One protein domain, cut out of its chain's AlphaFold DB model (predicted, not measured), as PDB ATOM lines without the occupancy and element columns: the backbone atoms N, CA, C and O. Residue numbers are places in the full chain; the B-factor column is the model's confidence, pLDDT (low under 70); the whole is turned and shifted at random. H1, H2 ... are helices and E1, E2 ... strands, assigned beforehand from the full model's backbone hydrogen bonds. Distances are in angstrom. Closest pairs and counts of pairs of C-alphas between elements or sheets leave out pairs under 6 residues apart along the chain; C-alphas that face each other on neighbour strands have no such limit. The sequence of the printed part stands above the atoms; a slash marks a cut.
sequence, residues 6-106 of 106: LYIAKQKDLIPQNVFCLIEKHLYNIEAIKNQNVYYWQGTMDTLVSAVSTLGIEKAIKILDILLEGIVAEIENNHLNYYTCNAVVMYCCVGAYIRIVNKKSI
ATOM      1  N   LEU A   6     184.326 240.049 303.337       95.31
ATOM      2  CA  LEU A   6     184.746 240.630 302.067       95.31
ATOM      3  C   LEU A   6     185.502 241.930 302.331       95.31
ATOM      4  O   LEU A   6     184.911 242.925 302.745       95.31
ATOM      5  N   TYR A   7     186.799 241.939 302.049       95.44
ATOM      6  CA  TYR A   7     187.589 243.160 302.025       95.44
ATOM      7  C   TYR A   7     187.489 243.842 300.664       95.44
ATOM      8  O   TYR A   7     187.633 243.198 299.623       95.44
ATOM      9  N   ILE A   8     187.300 245.157 300.676       95.25
ATOM     10  CA  ILE A   8     187.288 246.002 299.482       95.25
ATOM     11  C   ILE A   8     188.276 247.136 299.712       95.25
ATOM     12  O   ILE A   8     188.116 247.917 300.647       95.25
ATOM     13  N   ALA A   9     189.300 247.229 298.870       94.38
ATOM     14  CA  ALA A   9     190.255 248.329 298.924       94.38
ATOM     15  C   ALA A   9     190.842 248.603 297.544       94.38
ATOM     16  O   ALA A   9     191.079 247.683 296.763       94.38
ATOM     17  N   LYS A  10     191.161 249.866 297.255       91.94
ATOM     18  CA  LYS A  10     191.889 250.230 296.024       91.94
ATOM     19  C   LYS A  10     193.359 249.793 296.075       91.94
ATOM     20  O   LYS A  10     193.951 249.488 295.038       91.94
ATOM     21  N   GLN A  11     193.934 249.775 297.276       88.25
ATOM     22  CA  GLN A  11     195.341 249.490 297.548       88.25
ATOM     23  C   GLN A  11     195.472 248.153 298.290       88.25
ATOM     24  O   GLN A  11     194.765 247.902 299.264       88.25
ATOM     25  N   LYS A  12     196.351 247.272 297.798       82.38
ATOM     26  CA  LYS A  12     196.470 245.878 298.267       82.38
ATOM     27  C   LYS A  12     197.180 245.749 299.618       82.38
ATOM     28  O   LYS A  12     196.935 244.798 300.348       82.38
ATOM     29  N   ASP A  13     198.070 246.674 299.937       84.25
ATOM     30  CA  ASP A  13     198.879 246.713 301.159       84.25
ATOM     31  C   ASP A  13     198.056 246.901 302.442       84.25
ATOM     32  O   ASP A  13     198.531 246.571 303.524       84.25
ATOM     33  N   LEU A  14     196.800 247.335 302.320       82.31
ATOM     34  CA  LEU A  14     195.870 247.487 303.441       82.31
ATOM     35  C   LEU A  14     195.101 246.194 303.776       82.31
ATOM     36  O   LEU A  14     194.307 246.166 304.717       82.31
ATOM     37  N   ILE A  15     195.305 245.125 303.006       84.62
ATOM     38  CA  ILE A  15     194.559 243.868 303.119       84.62
ATOM     39  C   ILE A  15     195.328 242.862 303.979       84.62
ATOM     40  O   ILE A  15     196.542 242.719 303.807       84.62
ATOM     41  N   PRO A  16     194.648 242.104 304.862       85.06
ATOM     42  CA  PRO A  16     195.296 241.062 305.648       85.06
ATOM     43  C   PRO A  16     196.002 240.001 304.793       85.06
ATOM     44  O   PRO A  16     195.620 239.705 303.658       85.06
ATOM     45  N   GLN A  17     197.022 239.371 305.373       81.38
ATOM     46  CA  GLN A  17     197.674 238.214 304.761       81.38
ATOM     47  C   GLN A  17     196.726 236.999 304.765       81.38
ATOM     48  O   GLN A  17     195.871 236.876 305.639       81.38
ATOM     49  N   ASN A  18     196.888 236.090 303.797       83.12
ATOM     50  CA  ASN A  18     196.078 234.867 303.622       83.12
ATOM     51  C   ASN A  18     194.604 235.086 303.229       83.12
ATOM     52  O   ASN A  18     193.754 234.241 303.496       83.12
ATOM     53  N   VAL A  19     194.300 236.197 302.554       90.19
ATOM     54  CA  VAL A  19     192.972 236.463 301.988       90.19
ATOM     55  C   VAL A  19     192.890 235.969 300.542       90.19
ATOM     56  O   VAL A  19     193.816 236.174 299.752       90.19
ATOM     57  N   PHE A  20     191.769 235.347 300.165       92.38
ATOM     58  CA  PHE A  20     191.545 234.934 298.785       92.38
ATOM     59  C   PHE A  20     191.335 236.155 297.884       92.38
ATOM     60  O   PHE A  20     190.346 236.880 298.008       92.38
ATOM     61  N   CYS A  21     192.261 236.375 296.948       92.50
ATOM     62  CA  CYS A  21     192.166 237.457 295.974       92.50
ATOM     63  C   CYS A  21     191.086 237.137 294.929       92.50
ATOM     64  O   CYS A  21     191.269 236.295 294.043       92.50
ATOM     65  N   LEU A  22     189.949 237.817 295.033       93.88
ATOM     66  CA  LEU A  22     188.852 237.741 294.088       93.88
ATOM     67  C   LEU A  22     189.179 238.622 292.877       93.88
ATOM     68  O   LEU A  22     189.379 239.825 292.999       93.88
ATOM     69  N   ILE A  23     189.224 238.007 291.698       92.50
ATOM     70  CA  ILE A  23     189.385 238.691 290.411       92.50
ATOM     71  C   ILE A  23     188.296 238.207 289.461       92.50
ATOM     72  O   ILE A  23     187.692 237.160 289.699       92.50
ATOM     73  N   GLU A  24     188.062 238.932 288.369       92.12
ATOM     74  CA  GLU A  24     186.940 238.679 287.450       92.12
ATOM     75  C   GLU A  24     186.824 237.217 287.002       92.12
ATOM     76  O   GLU A  24     185.737 236.645 287.025       92.12
ATOM     77  N   LYS A  25     187.951 236.557 286.692       92.06
ATOM     78  CA  LYS A  25     187.951 235.141 286.283       92.06
ATOM     79  C   LYS A  25     187.344 234.209 287.345       92.06
ATOM     80  O   LYS A  25     186.748 233.194 287.000       92.06
ATOM     81  N   HIS A  26     187.484 234.541 288.632       93.44
ATOM     82  CA  HIS A  26     186.936 233.750 289.735       93.44
ATOM     83  C   HIS A  26     185.409 233.861 289.808       93.44
ATOM     84  O   HIS A  26     184.757 232.894 290.191       93.44
ATOM     85  N   LEU A  27     184.826 234.979 289.357       92.31
ATOM     86  CA  LEU A  27     183.375 235.196 289.342       92.31
ATOM     87  C   LEU A  27     182.645 234.195 288.424       92.31
ATOM     88  O   LEU A  27     181.463 233.908 288.605       92.31
ATOM     89  N   TYR A  28     183.346 233.584 287.465       90.44
ATOM     90  CA  TYR A  28     182.769 232.544 286.616       90.44
ATOM     91  C   TYR A  28     182.593 231.199 287.336       90.44
ATOM     92  O   TYR A  28     181.726 230.426 286.915       90.44
ATOM     93  N   ASN A  29     183.342 230.946 288.417       90.31
ATOM     94  CA  ASN A  29     183.349 229.698 289.178       90.31
ATOM     95  C   ASN A  29     182.859 229.925 290.620       90.31
ATOM     96  O   ASN A  29     183.640 230.131 291.547       90.31
ATOM     97  N   ILE A  30     181.542 229.846 290.801       86.69
ATOM     98  CA  ILE A  30     180.880 230.103 292.086       86.69
ATOM     99  C   ILE A  30     181.315 229.136 293.199       86.69
ATOM    100  O   ILE A  30     181.409 229.539 294.354       86.69
ATOM    101  N   GLU A  31     181.636 227.881 292.870       88.56
ATOM    102  CA  GLU A  31     182.042 226.871 293.858       88.56
ATOM    103  C   GLU A  31     183.408 227.195 294.469       88.56
ATOM    104  O   GLU A  31     183.612 227.033 295.672       88.56
ATOM    105  N   ALA A  32     184.327 227.752 293.673       85.62
ATOM    106  CA  ALA A  32     185.602 228.240 294.191       85.62
ATOM    107  C   ALA A  32     185.411 229.370 295.217       85.62
ATOM    108  O   ALA A  32     186.146 229.420 296.199       85.62
ATOM    109  N   ILE A  33     184.409 230.236 295.019       88.75
ATOM    110  CA  ILE A  33     184.077 231.341 295.932       88.75
ATOM    111  C   ILE A  33     183.426 230.807 297.216       88.75
ATOM    112  O   ILE A  33     183.789 231.233 298.313       88.75
ATOM    113  N   LYS A  34     182.499 229.846 297.113       87.88
ATOM    114  CA  LYS A  34     181.810 229.264 298.281       87.88
ATOM    115  C   LYS A  34     182.765 228.637 299.293       87.88
ATOM    116  O   LYS A  34     182.500 228.732 300.490       87.88
ATOM    117  N   ASN A  35     183.860 228.050 298.810       88.38
ATOM    118  CA  ASN A  35     184.867 227.367 299.624       88.38
ATOM    119  C   ASN A  35     185.852 228.309 300.335       88.38
ATOM    120  O   ASN A  35     186.767 227.833 301.001       88.38
ATOM    121  N   GLN A  36     185.700 229.627 300.189       90.00
ATOM    122  CA  GLN A  36     186.512 230.620 300.892       90.00
ATOM    123  C   GLN A  36     185.668 231.327 301.952       90.00
ATOM    124  O   GLN A  36     184.484 231.572 301.737       90.00
ATOM    125  N   ASN A  37     186.290 231.702 303.069       90.50
ATOM    126  CA  ASN A  37     185.635 232.491 304.117       90.50
ATOM    127  C   ASN A  37     186.078 233.957 304.104       90.50
ATOM    128  O   ASN A  37     185.355 234.824 304.584       90.50
ATOM    129  N   VAL A  38     187.248 234.257 303.539       93.06
ATOM    130  CA  VAL A  38     187.795 235.613 303.516       93.06
ATOM    131  C   VAL A  38     188.191 235.980 302.095       93.06
ATOM    132  O   VAL A  38     189.023 235.311 301.481       93.06
ATOM    133  N   TYR A  39     187.595 237.053 301.590       92.69
ATOM    134  CA  TYR A  39     187.741 237.530 300.222       92.69
ATOM    135  C   TYR A  39     188.389 238.903 300.190       92.69
ATOM    136  O   TYR A  39     188.208 239.705 301.103       92.69
ATOM    137  N   TYR A  40     189.073 239.201 299.094       94.44
ATOM    138  CA  TYR A  40     189.553 240.537 298.784       94.44
ATOM    139  C   TYR A  40     189.206 240.900 297.350       94.44
ATOM    140  O   TYR A  40     189.578 240.177 296.429       94.44
ATOM    141  N   TRP A  41     188.546 242.039 297.167       95.62
ATOM    142  CA  TRP A  41     188.370 242.678 295.873       95.62
ATOM    143  C   TRP A  41     189.195 243.964 295.794       95.62
ATOM    144  O   TRP A  41     189.032 244.873 296.614       95.62
ATOM    145  N   GLN A  42     190.060 244.053 294.780       94.69
ATOM    146  CA  GLN A  42     190.816 245.271 294.516       94.69
ATOM    147  C   GLN A  42     189.955 246.278 293.750       94.69
ATOM    148  O   GLN A  42     189.715 246.125 292.554       94.69
ATOM    149  N   GLY A  43     189.515 247.336 294.425       94.06
ATOM    150  CA  GLY A  43     188.690 248.384 293.839       94.06
ATOM    151  C   GLY A  43     187.719 248.984 294.843       94.06
ATOM    152  O   GLY A  43     188.084 249.240 295.987       94.06
ATOM    153  N   THR A  44     186.492 249.229 294.392       93.81
ATOM    154  CA  THR A  44     185.377 249.714 295.212       93.81
ATOM    155  C   THR A  44     184.223 248.720 295.150       93.81
ATOM    156  O   THR A  44     184.218 247.805 294.319       93.81
ATOM    157  N   MET A  45     183.213 248.915 296.001       93.12
ATOM    158  CA  MET A  45     181.965 248.159 295.895       93.12
ATOM    159  C   MET A  45     181.345 248.296 294.493       93.12
ATOM    160  O   MET A  45     180.913 247.303 293.911       93.12
ATOM    161  N   ASP A  46     181.382 249.492 293.904       92.88
ATOM    162  CA  ASP A  46     180.847 249.728 292.559       92.88
ATOM    163  C   ASP A  46     181.606 248.951 291.477       92.88
ATOM    164  O   ASP A  46     180.982 248.400 290.569       92.88
ATOM    165  N   THR A  47     182.940 248.845 291.570       95.00
ATOM    166  CA  THR A  47     183.696 248.056 290.582       95.00
ATOM    167  C   THR A  47     183.432 246.562 290.727       95.00
ATOM    168  O   THR A  47     183.356 245.870 289.713       95.00
ATOM    169  N   LEU A  48     183.219 246.067 291.953       95.38
ATOM    170  CA  LEU A  48     182.789 244.687 292.184       95.38
ATOM    171  C   LEU A  48     181.413 244.433 291.562       95.38
ATOM    172  O   LEU A  48     181.248 243.488 290.794       95.38
ATOM    173  N   VAL A  49     180.432 245.290 291.858       93.69
ATOM    174  CA  VAL A  49     179.070 245.159 291.320       93.69
ATOM    175  C   VAL A  49     179.085 245.228 289.796       93.69
ATOM    176  O   VAL A  49     178.436 244.404 289.150       93.69
ATOM    177  N   SER A  50     179.854 246.148 289.209       92.38
ATOM    178  CA  SER A  50     180.017 246.254 287.757       92.38
ATOM    179  C   SER A  50     180.595 244.971 287.159       92.38
ATOM    180  O   SER A  50     180.028 244.436 286.208       92.38
ATOM    181  N   ALA A  51     181.678 244.438 287.735       94.50
ATOM    182  CA  ALA A  51     182.306 243.204 287.266       94.50
ATOM    183  C   ALA A  51     181.345 242.009 287.338       94.50
ATOM    184  O   ALA A  51     181.193 241.266 286.368       94.50
ATOM    185  N   VAL A  52     180.639 241.855 288.458       93.81
ATOM    186  CA  VAL A  52     179.675 240.767 288.663       93.81
ATOM    187  C   VAL A  52     178.465 240.906 287.726       93.81
ATOM    188  O   VAL A  52     177.983 239.902 287.201       93.81
ATOM    189  N   SER A  53     178.016 242.132 287.438       90.94
ATOM    190  CA  SER A  53     176.882 242.404 286.538       90.94
ATOM    191  C   SER A  53     177.131 241.955 285.094       90.94
ATOM    192  O   SER A  53     176.178 241.615 284.392       90.94
ATOM    193  N   THR A  54     178.393 241.883 284.648       91.69
ATOM    194  CA  THR A  54     178.743 241.388 283.298       91.69
ATOM    195  C   THR A  54     178.362 239.921 283.072       91.69
ATOM    196  O   THR A  54     178.229 239.483 281.932       91.69
ATOM    197  N   LEU A  55     178.137 239.161 284.148       90.94
ATOM    198  CA  LEU A  55     177.792 237.741 284.105       90.94
ATOM    199  C   LEU A  55     176.301 237.468 283.863       90.94
ATOM    200  O   LEU A  55     175.897 236.304 283.800       90.94
ATOM    201  N   GLY A  56     175.486 238.520 283.765       90.06
ATOM    202  CA  GLY A  56     174.032 238.429 283.731       90.06
ATOM    203  C   GLY A  56     173.411 238.406 285.130       90.06
ATOM    204  O   GLY A  56     173.989 237.912 286.098       90.06
ATOM    205  N   ILE A  57     172.198 238.944 285.226       88.62
ATOM    206  CA  ILE A  57     171.526 239.316 286.481       88.62
ATOM    207  C   ILE A  57     171.364 238.139 287.451       88.62
ATOM    208  O   ILE A  57     171.685 238.262 288.631       88.62
ATOM    209  N   GLU A  58     170.898 236.984 286.969       87.50
ATOM    210  CA  GLU A  58     170.663 235.819 287.832       87.50
ATOM    211  C   GLU A  58     171.954 235.279 288.452       87.50
ATOM    212  O   GLU A  58     171.993 234.932 289.635       87.50
ATOM    213  N   LYS A  59     173.027 235.197 287.655       90.94
ATOM    214  CA  LYS A  59     174.332 234.736 288.138       90.94
ATOM    215  C   LYS A  59     174.955 235.772 289.068       90.94
ATOM    216  O   LYS A  59     175.544 235.405 290.081       90.94
ATOM    217  N   ALA A  60     174.771 237.046 288.744       92.25
ATOM    218  CA  ALA A  60     175.267 238.157 289.526       92.25
ATOM    219  C   ALA A  60     174.676 238.195 290.944       92.25
ATOM    220  O   ALA A  60     175.442 238.288 291.903       92.25
ATOM    221  N   ILE A  61     173.354 238.023 291.094       91.44
ATOM    222  CA  ILE A  61     172.710 237.921 292.419       91.44
ATOM    223  C   ILE A  61     173.319 236.777 293.227       91.44
ATOM    224  O   ILE A  61     173.775 236.999 294.339       91.44
ATOM    225  N   LYS A  62     173.402 235.569 292.653       92.12
ATOM    226  CA  LYS A  62     173.925 234.391 293.369       92.12
ATOM    227  C   LYS A  62     175.346 234.604 293.887       92.12
ATOM    228  O   LYS A  62     175.689 234.115 294.958       92.12
ATOM    229  N   ILE A  63     176.183 235.299 293.118       93.56
ATOM    230  CA  ILE A  63     177.554 235.619 293.528       93.56
ATOM    231  C   ILE A  63     177.547 236.655 294.650       93.56
ATOM    232  O   ILE A  63     178.241 236.464 295.645       93.56
ATOM    233  N   LEU A  64     176.764 237.727 294.515       94.00
ATOM    234  CA  LEU A  64     176.684 238.770 295.536       94.00
ATOM    235  C   LEU A  64     176.087 238.253 296.844       94.00
ATOM    236  O   LEU A  64     176.594 238.615 297.895       94.00
ATOM    237  N   ASP A  65     175.104 237.356 296.798       91.81
ATOM    238  CA  ASP A  65     174.551 236.727 297.999       91.81
ATOM    239  C   ASP A  65     175.631 235.982 298.792       91.81
ATOM    240  O   ASP A  65     175.676 236.081 300.012       91.81
ATOM    241  N   ILE A  66     176.553 235.292 298.110       92.25
ATOM    242  CA  ILE A  66     177.673 234.595 298.765       92.25
ATOM    243  C   ILE A  66     178.699 235.593 299.305       92.25
ATOM    244  O   ILE A  66     179.168 235.459 300.435       92.25
ATOM    245  N   LEU A  67     179.076 236.586 298.496       93.62
ATOM    246  CA  LEU A  67     180.105 237.562 298.863       93.62
ATOM    247  C   LEU A  67     179.657 238.485 300.005       93.62
ATOM    248  O   LEU A  67     180.492 238.927 300.792       93.62
ATOM    249  N   LEU A  68     178.356 238.772 300.088       93.44
ATOM    250  CA  LEU A  68     177.753 239.704 301.038       93.44
ATOM    251  C   LEU A  68     177.016 239.002 302.193       93.44
ATOM    252  O   LEU A  68     176.458 239.684 303.046       93.44
ATOM    253  N   GLU A  69     177.050 237.664 302.273       91.69
ATOM    254  CA  GLU A  69     176.470 236.885 303.389       91.69
ATOM    255  C   GLU A  69     177.041 237.313 304.756       91.69
ATOM    256  O   GLU A  69     176.399 237.168 305.797       91.69
ATOM    257  N   GLY A  70     178.278 237.818 304.756       91.56
ATOM    258  CA  GLY A  70     179.024 238.194 305.950       91.56
ATOM    259  C   GLY A  70     179.252 239.697 306.118       91.56
ATOM    260  O   GLY A  70     178.405 240.537 305.828       91.56
ATOM    261  N   ILE A  71     180.424 240.034 306.656       94.38
ATOM    262  CA  ILE A  71     180.840 241.419 306.891       94.38
ATOM    263  C   ILE A  71     181.573 241.937 305.655       94.38
ATOM    264  O   ILE A  71     182.442 241.257 305.114       94.38
ATOM    265  N   VAL A  72     181.286 243.170 305.258       95.06
ATOM    266  CA  VAL A  72     182.109 243.922 304.313       95.06
ATOM    267  C   VAL A  72     183.027 244.854 305.095       95.06
ATOM    268  O   VAL A  72     182.573 245.611 305.953       95.06
ATOM    269  N   ALA A  73     184.320 244.777 304.800       94.31
ATOM    270  CA  ALA A  73     185.365 245.643 305.322       94.31
ATOM    271  C   ALA A  73     185.886 246.526 304.179       94.31
ATOM    272  O   ALA A  73     186.689 246.092 303.352       94.31
ATOM    273  N   GLU A  74     185.393 247.757 304.105       94.06
ATOM    274  CA  GLU A  74     185.741 248.713 303.051       94.06
ATOM    275  C   GLU A  74     186.820 249.675 303.547       94.06
ATOM    276  O   GLU A  74     186.643 250.344 304.570       94.06
ATOM    277  N   ILE A  75     187.943 249.721 302.827       90.94
ATOM    278  CA  ILE A  75     189.112 250.531 303.165       90.94
ATOM    279  C   ILE A  75     189.248 251.666 302.156       90.94
ATOM    280  O   ILE A  75     189.657 251.463 301.009       90.94
ATOM    281  N   GLU A  76     188.940 252.879 302.599       87.56
ATOM    282  CA  GLU A  76     189.034 254.091 301.788       87.56
ATOM    283  C   GLU A  76     189.786 255.174 302.554       87.56
ATOM    284  O   GLU A  76     189.461 255.458 303.700       87.56
ATOM    285  N   ASN A  77     190.789 255.801 301.930       85.38
ATOM    286  CA  ASN A  77     191.567 256.894 302.533       85.38
ATOM    287  C   ASN A  77     192.115 256.559 303.940       85.38
ATOM    288  O   ASN A  77     192.055 257.387 304.843       85.38
ATOM    289  N   ASN A  78     192.623 255.335 304.134       80.56
ATOM    290  CA  ASN A  78     193.084 254.792 305.425       80.56
ATOM    291  C   ASN A  78     191.998 254.657 306.507       80.56
ATOM    292  O   ASN A  78     192.314 254.387 307.664       80.56
ATOM    293  N   HIS A  79     190.724 254.818 306.153       86.56
ATOM    294  CA  HIS A  79     189.599 254.561 307.040       86.56
ATOM    295  C   HIS A  79     189.039 253.172 306.755       86.56
ATOM    296  O   HIS A  79     188.784 252.815 305.606       86.56
ATOM    297  N   LEU A  80     188.841 252.405 307.823       89.69
ATOM    298  CA  LEU A  80     188.332 251.044 307.777       89.69
ATOM    299  C   LEU A  80     186.885 251.032 308.263       89.69
ATOM    300  O   LEU A  80     186.617 251.297 309.433       89.69
ATOM    301  N   ASN A  81     185.958 250.733 307.354       92.06
ATOM    302  CA  ASN A  81     184.528 250.710 307.637       92.06
ATOM    303  C   ASN A  81     183.999 249.281 307.570       92.06
ATOM    304  O   ASN A  81     184.111 248.622 306.537       92.06
ATOM    305  N   TYR A  82     183.369 248.832 308.653       92.56
ATOM    306  CA  TYR A  82     182.716 247.531 308.722       92.56
ATOM    307  C   TYR A  82     181.204 247.684 308.635       92.56
ATOM    308  O   TYR A  82     180.603 248.482 309.356       92.56
ATOM    309  N   TYR A  83     180.580 246.908 307.757       93.81
ATOM    310  CA  TYR A  83     179.131 246.900 307.612       93.81
ATOM    311  C   TYR A  83     178.618 245.557 307.108       93.81
ATOM    312  O   TYR A  83     179.350 244.772 306.511       93.81
ATOM    313  N   THR A  84     177.331 245.308 307.320       93.62
ATOM    314  CA  THR A  84     176.573 244.290 306.575       93.62
ATOM    315  C   THR A  84     175.757 244.974 305.488       93.62
ATOM    316  O   THR A  84     175.295 246.101 305.690       93.62
ATOM    317  N   CYS A  85     175.542 244.310 304.360       93.19
ATOM    318  CA  CYS A  85     174.681 244.801 303.288       93.19
ATOM    319  C   CYS A  85     174.189 243.640 302.425       93.19
ATOM    320  O   CYS A  85     174.812 242.588 302.419       93.19
ATOM    321  N   ASN A  86     173.140 243.871 301.636       90.00
ATOM    322  CA  ASN A  86     172.636 242.902 300.662       90.00
ATOM    323  C   ASN A  86     172.613 243.531 299.266       90.00
ATOM    324  O   ASN A  86     172.612 244.757 299.132       90.00
ATOM    325  N   ALA A  87     172.529 242.705 298.228       90.69
ATOM    326  CA  ALA A  87     172.256 243.163 296.872       90.69
ATOM    327  C   ALA A  87     170.788 242.911 296.505       90.69
ATOM    328  O   ALA A  87     170.181 241.934 296.934       90.69
ATOM    329  N   VAL A  88     170.213 243.793 295.691       88.44
ATOM    330  CA  VAL A  88     168.900 243.593 295.068       88.44
ATOM    331  C   VAL A  88     168.972 243.931 293.591       88.44
ATOM    332  O   VAL A  88     169.776 244.764 293.167       88.44
ATOM    333  N   VAL A  89     168.098 243.306 292.809       86.94
ATOM    334  CA  VAL A  89     167.870 243.692 291.418       86.94
ATOM    335  C   VAL A  89     166.701 244.645 291.360       86.94
ATOM    336  O   VAL A  89     165.631 244.377 291.904       86.94
ATOM    337  N   MET A  90     166.915 245.756 290.672       86.38
ATOM    338  CA  MET A  90     165.883 246.735 290.391       86.38
ATOM    339  C   MET A  90     165.667 246.816 288.888       86.38
ATOM    340  O   MET A  90     166.613 246.797 288.104       86.38
ATOM    341  N   TYR A  91     164.402 246.914 288.503       84.44
ATOM    342  CA  TYR A  91     163.980 247.079 287.122       84.44
ATOM    343  C   TYR A  91     163.508 248.517 286.927       84.44
ATOM    344  O   TYR A  91     162.796 249.065 287.767       84.44
ATOM    345  N   CYS A  92     163.902 249.131 285.821       83.31
ATOM    346  CA  CYS A  92     163.426 250.447 285.416       83.31
ATOM    347  C   CYS A  92     163.202 250.492 283.902       83.31
ATOM    348  O   CYS A  92     163.464 249.521 283.192       83.31
ATOM    349  N   CYS A  93     162.747 251.640 283.396       83.69
ATOM    350  CA  CYS A  93     162.452 251.834 281.976       83.69
ATOM    351  C   CYS A  93     163.663 251.608 281.050       83.69
ATOM    352  O   CYS A  93     163.470 251.353 279.868       83.69
ATOM    353  N   VAL A  94     164.897 251.696 281.571       81.50
ATOM    354  CA  VAL A  94     166.143 251.467 280.810       81.50
ATOM    355  C   VAL A  94     166.737 250.068 281.014       81.50
ATOM    356  O   VAL A  94     167.803 249.770 280.481       81.50
ATOM    357  N   GLY A  95     166.054 249.199 281.762       82.75
ATOM    358  CA  GLY A  95     166.472 247.824 282.016       82.75
ATOM    359  C   GLY A  95     166.675 247.513 283.495       82.75
ATOM    360  O   GLY A  95     166.232 248.243 284.388       82.75
ATOM    361  N   ALA A  96     167.322 246.381 283.748       84.19
ATOM    362  CA  ALA A  96     167.567 245.867 285.083       84.19
ATOM    363  C   ALA A  96     169.008 246.120 285.525       84.19
ATOM    364  O   ALA A  96     169.943 245.977 284.739       84.19
ATOM    365  N   TYR A  97     169.178 246.479 286.792       86.00
ATOM    366  CA  TYR A  97     170.475 246.768 287.387       86.00
ATOM    367  C   TYR A  97     170.525 246.311 288.842       86.00
ATOM    368  O   TYR A  97     169.499 246.096 289.490       86.00
ATOM    369  N   ILE A  98     171.742 246.148 289.349       90.31
ATOM    370  CA  ILE A  98     172.004 245.680 290.708       90.31
ATOM    371  C   ILE A  98     172.293 246.876 291.605       90.31
ATOM    372  O   ILE A  98     172.993 247.807 291.209       90.31
ATOM    373  N   ARG A  99     171.776 246.838 292.833       87.81
ATOM    374  CA  ARG A  99     172.054 247.847 293.853       87.81
ATOM    375  C   ARG A  99     172.379 247.203 295.189       87.81
ATOM    376  O   ARG A  99     171.699 246.274 295.615       87.81
ATOM    377  N   ILE A 100     173.376 247.764 295.870       90.56
ATOM    378  CA  ILE A 100     173.675 247.448 297.267       90.56
ATOM    379  C   ILE A 100     172.721 248.225 298.173       90.56
ATOM    380  O   ILE A 100     172.561 249.441 298.045       90.56
ATOM    381  N   VAL A 101     172.069 247.514 299.084       86.94
ATOM    382  CA  VAL A 101     171.063 248.035 300.012       86.94
ATOM    383  C   VAL A 101     171.350 247.561 301.435       86.94
ATOM    384  O   VAL A 101     172.200 246.700 301.665       86.94
ATOM    385  N   ASN A 102     170.630 248.129 302.406       85.50
ATOM    386  CA  ASN A 102     170.723 247.762 303.822       85.50
ATOM    387  C   ASN A 102     172.146 247.864 304.400       85.50
ATOM    388  O   ASN A 102     172.516 247.062 305.252       85.50
ATOM    389  N   LYS A 103     172.936 248.853 303.952       89.12
ATOM    390  CA  LYS A 103     174.263 249.139 304.512       89.12
ATOM    391  C   LYS A 103     174.108 249.562 305.975       89.12
ATOM    392  O   LYS A 103     173.713 250.691 306.257       89.12
ATOM    393  N   LYS A 104     174.381 248.637 306.895       89.75
ATOM    394  CA  LYS A 104     174.312 248.847 308.343       89.75
ATOM    395  C   LYS A 104     175.718 248.774 308.919       89.75
ATOM    396  O   LYS A 104     176.326 247.706 308.892       89.75
ATOM    397  N   SER A 105     176.210 249.900 309.426       89.19
ATOM    398  CA  SER A 105     177.478 249.958 310.154       89.19
ATOM    399  C   SER A 105     177.432 249.060 311.391       89.19
ATOM    400  O   SER A 105     176.378 248.938 312.028       89.19
ATOM    401  N   ILE A 106     178.563 248.428 311.696       82.94
ATOM    402  CA  ILE A 106     178.760 247.556 312.863       82.94
ATOM    403  C   ILE A 106     179.538 248.310 313.934       82.94
ATOM    404  O   ILE A 106     180.502 249.014 313.559       82.94
TER     405      ILE A 106
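This is residues 6 to 106 of the 106 residues of an uncharacterized protein of Clostridium sp. MD294 (UniProt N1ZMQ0). A strongly twisted, curled six-stranded sheet wraps round a helical hairpin, H3 and H4, with the long two-stranded ribbon E5 and E6 making most of the length. The short helices H1 and H2 lie on the far side of that helical hairpin from the ribbon. The printed part has 101 residues with four named helices and six named strands, in the order E1 E2 H1 H2 E3 H3 H4 E4 E5 E6; the class is mixed, helices and strands. The sheet is mixed, in the order E2 E3 E1 E4 E5 E6. The whole is compact, with a radius of gyration of the C-alphas of 13.3 A and spans of 41 by 28 by 20 A.

E1, residues 6 to 9, begins at C-alpha 6 (184.746, 240.630, 302.067). E2 is residues 20 to 22, H1 residues 24 to 27, H2 residues 30 to 34 and E3 residues 38 to 42. H3, residues 45 to 53, is 12.1 A long, and H4, residues 57 to 68, is 15.8 A long. E4, residues 71 to 76, measures 15.9 A. E5, residues 79 to 92, measures 34.2 A and bends by 74 degrees at residue 82. E6, residues 95 to 105, measures 30.3 A and ends at C-alpha 105 (177.478, 249.958, 310.154).

E2 and E3 are parallel, with N 22 and O 40 at 2.8 A; with H1 and H2 between them they form a strand-helix-strand unit, two parallel neighbour strands joined through helices, with a right-handed crossover. E3 and E1 are parallel, with N 7 and O 39 at 2.8 A. E1 and E4 are parallel, with N 8 and O 73 at 2.9 A. E3, H3 H4 and E4 form a split unit, with E1 between its strands, and its crossover is right-handed. E4 E5 E6 is a meander, each strand the antiparallel neighbour of the one before, made of two hairpins; N 74 and O 81 are at 2.9 A, N 88 and O 99 at 2.9 A. The pairing is staggered: E5 pairs with E4 over residues 79 to 83 and with E6 over 83 to 92. H3 and H4 are on the sheet, which curls round H3. They touch as a hairpin, at a steep tilt of 39 degrees, opposite ways, H4 with residues 60 to 64 alone; the closest C-alphas, of Val 52 and Ala 60, are 5.2 A apart. H2 touches H4, at residues 63 to 67 of H4 alone, with the C-alphas of Ile 30 and Ile 63 closest at 6.6 A. H1 and H3 only just touch, with 3 pairs of C-alphas within 8 A, the closest those of Glu 24 and Ala 51 at 6.5 A. H1 and H2 are not on the sheet. In H2, H3 and H4 every O i to N i+4 pair is within hydrogen-bond range; H1 is too short for such a pair.

The two C-alphas farthest apart, of Gln 17 and Cys 93, are 44.1 A apart. The printed part has no cut and no long link. Its mean pLDDT is 90.1, and no printed residue is under 70.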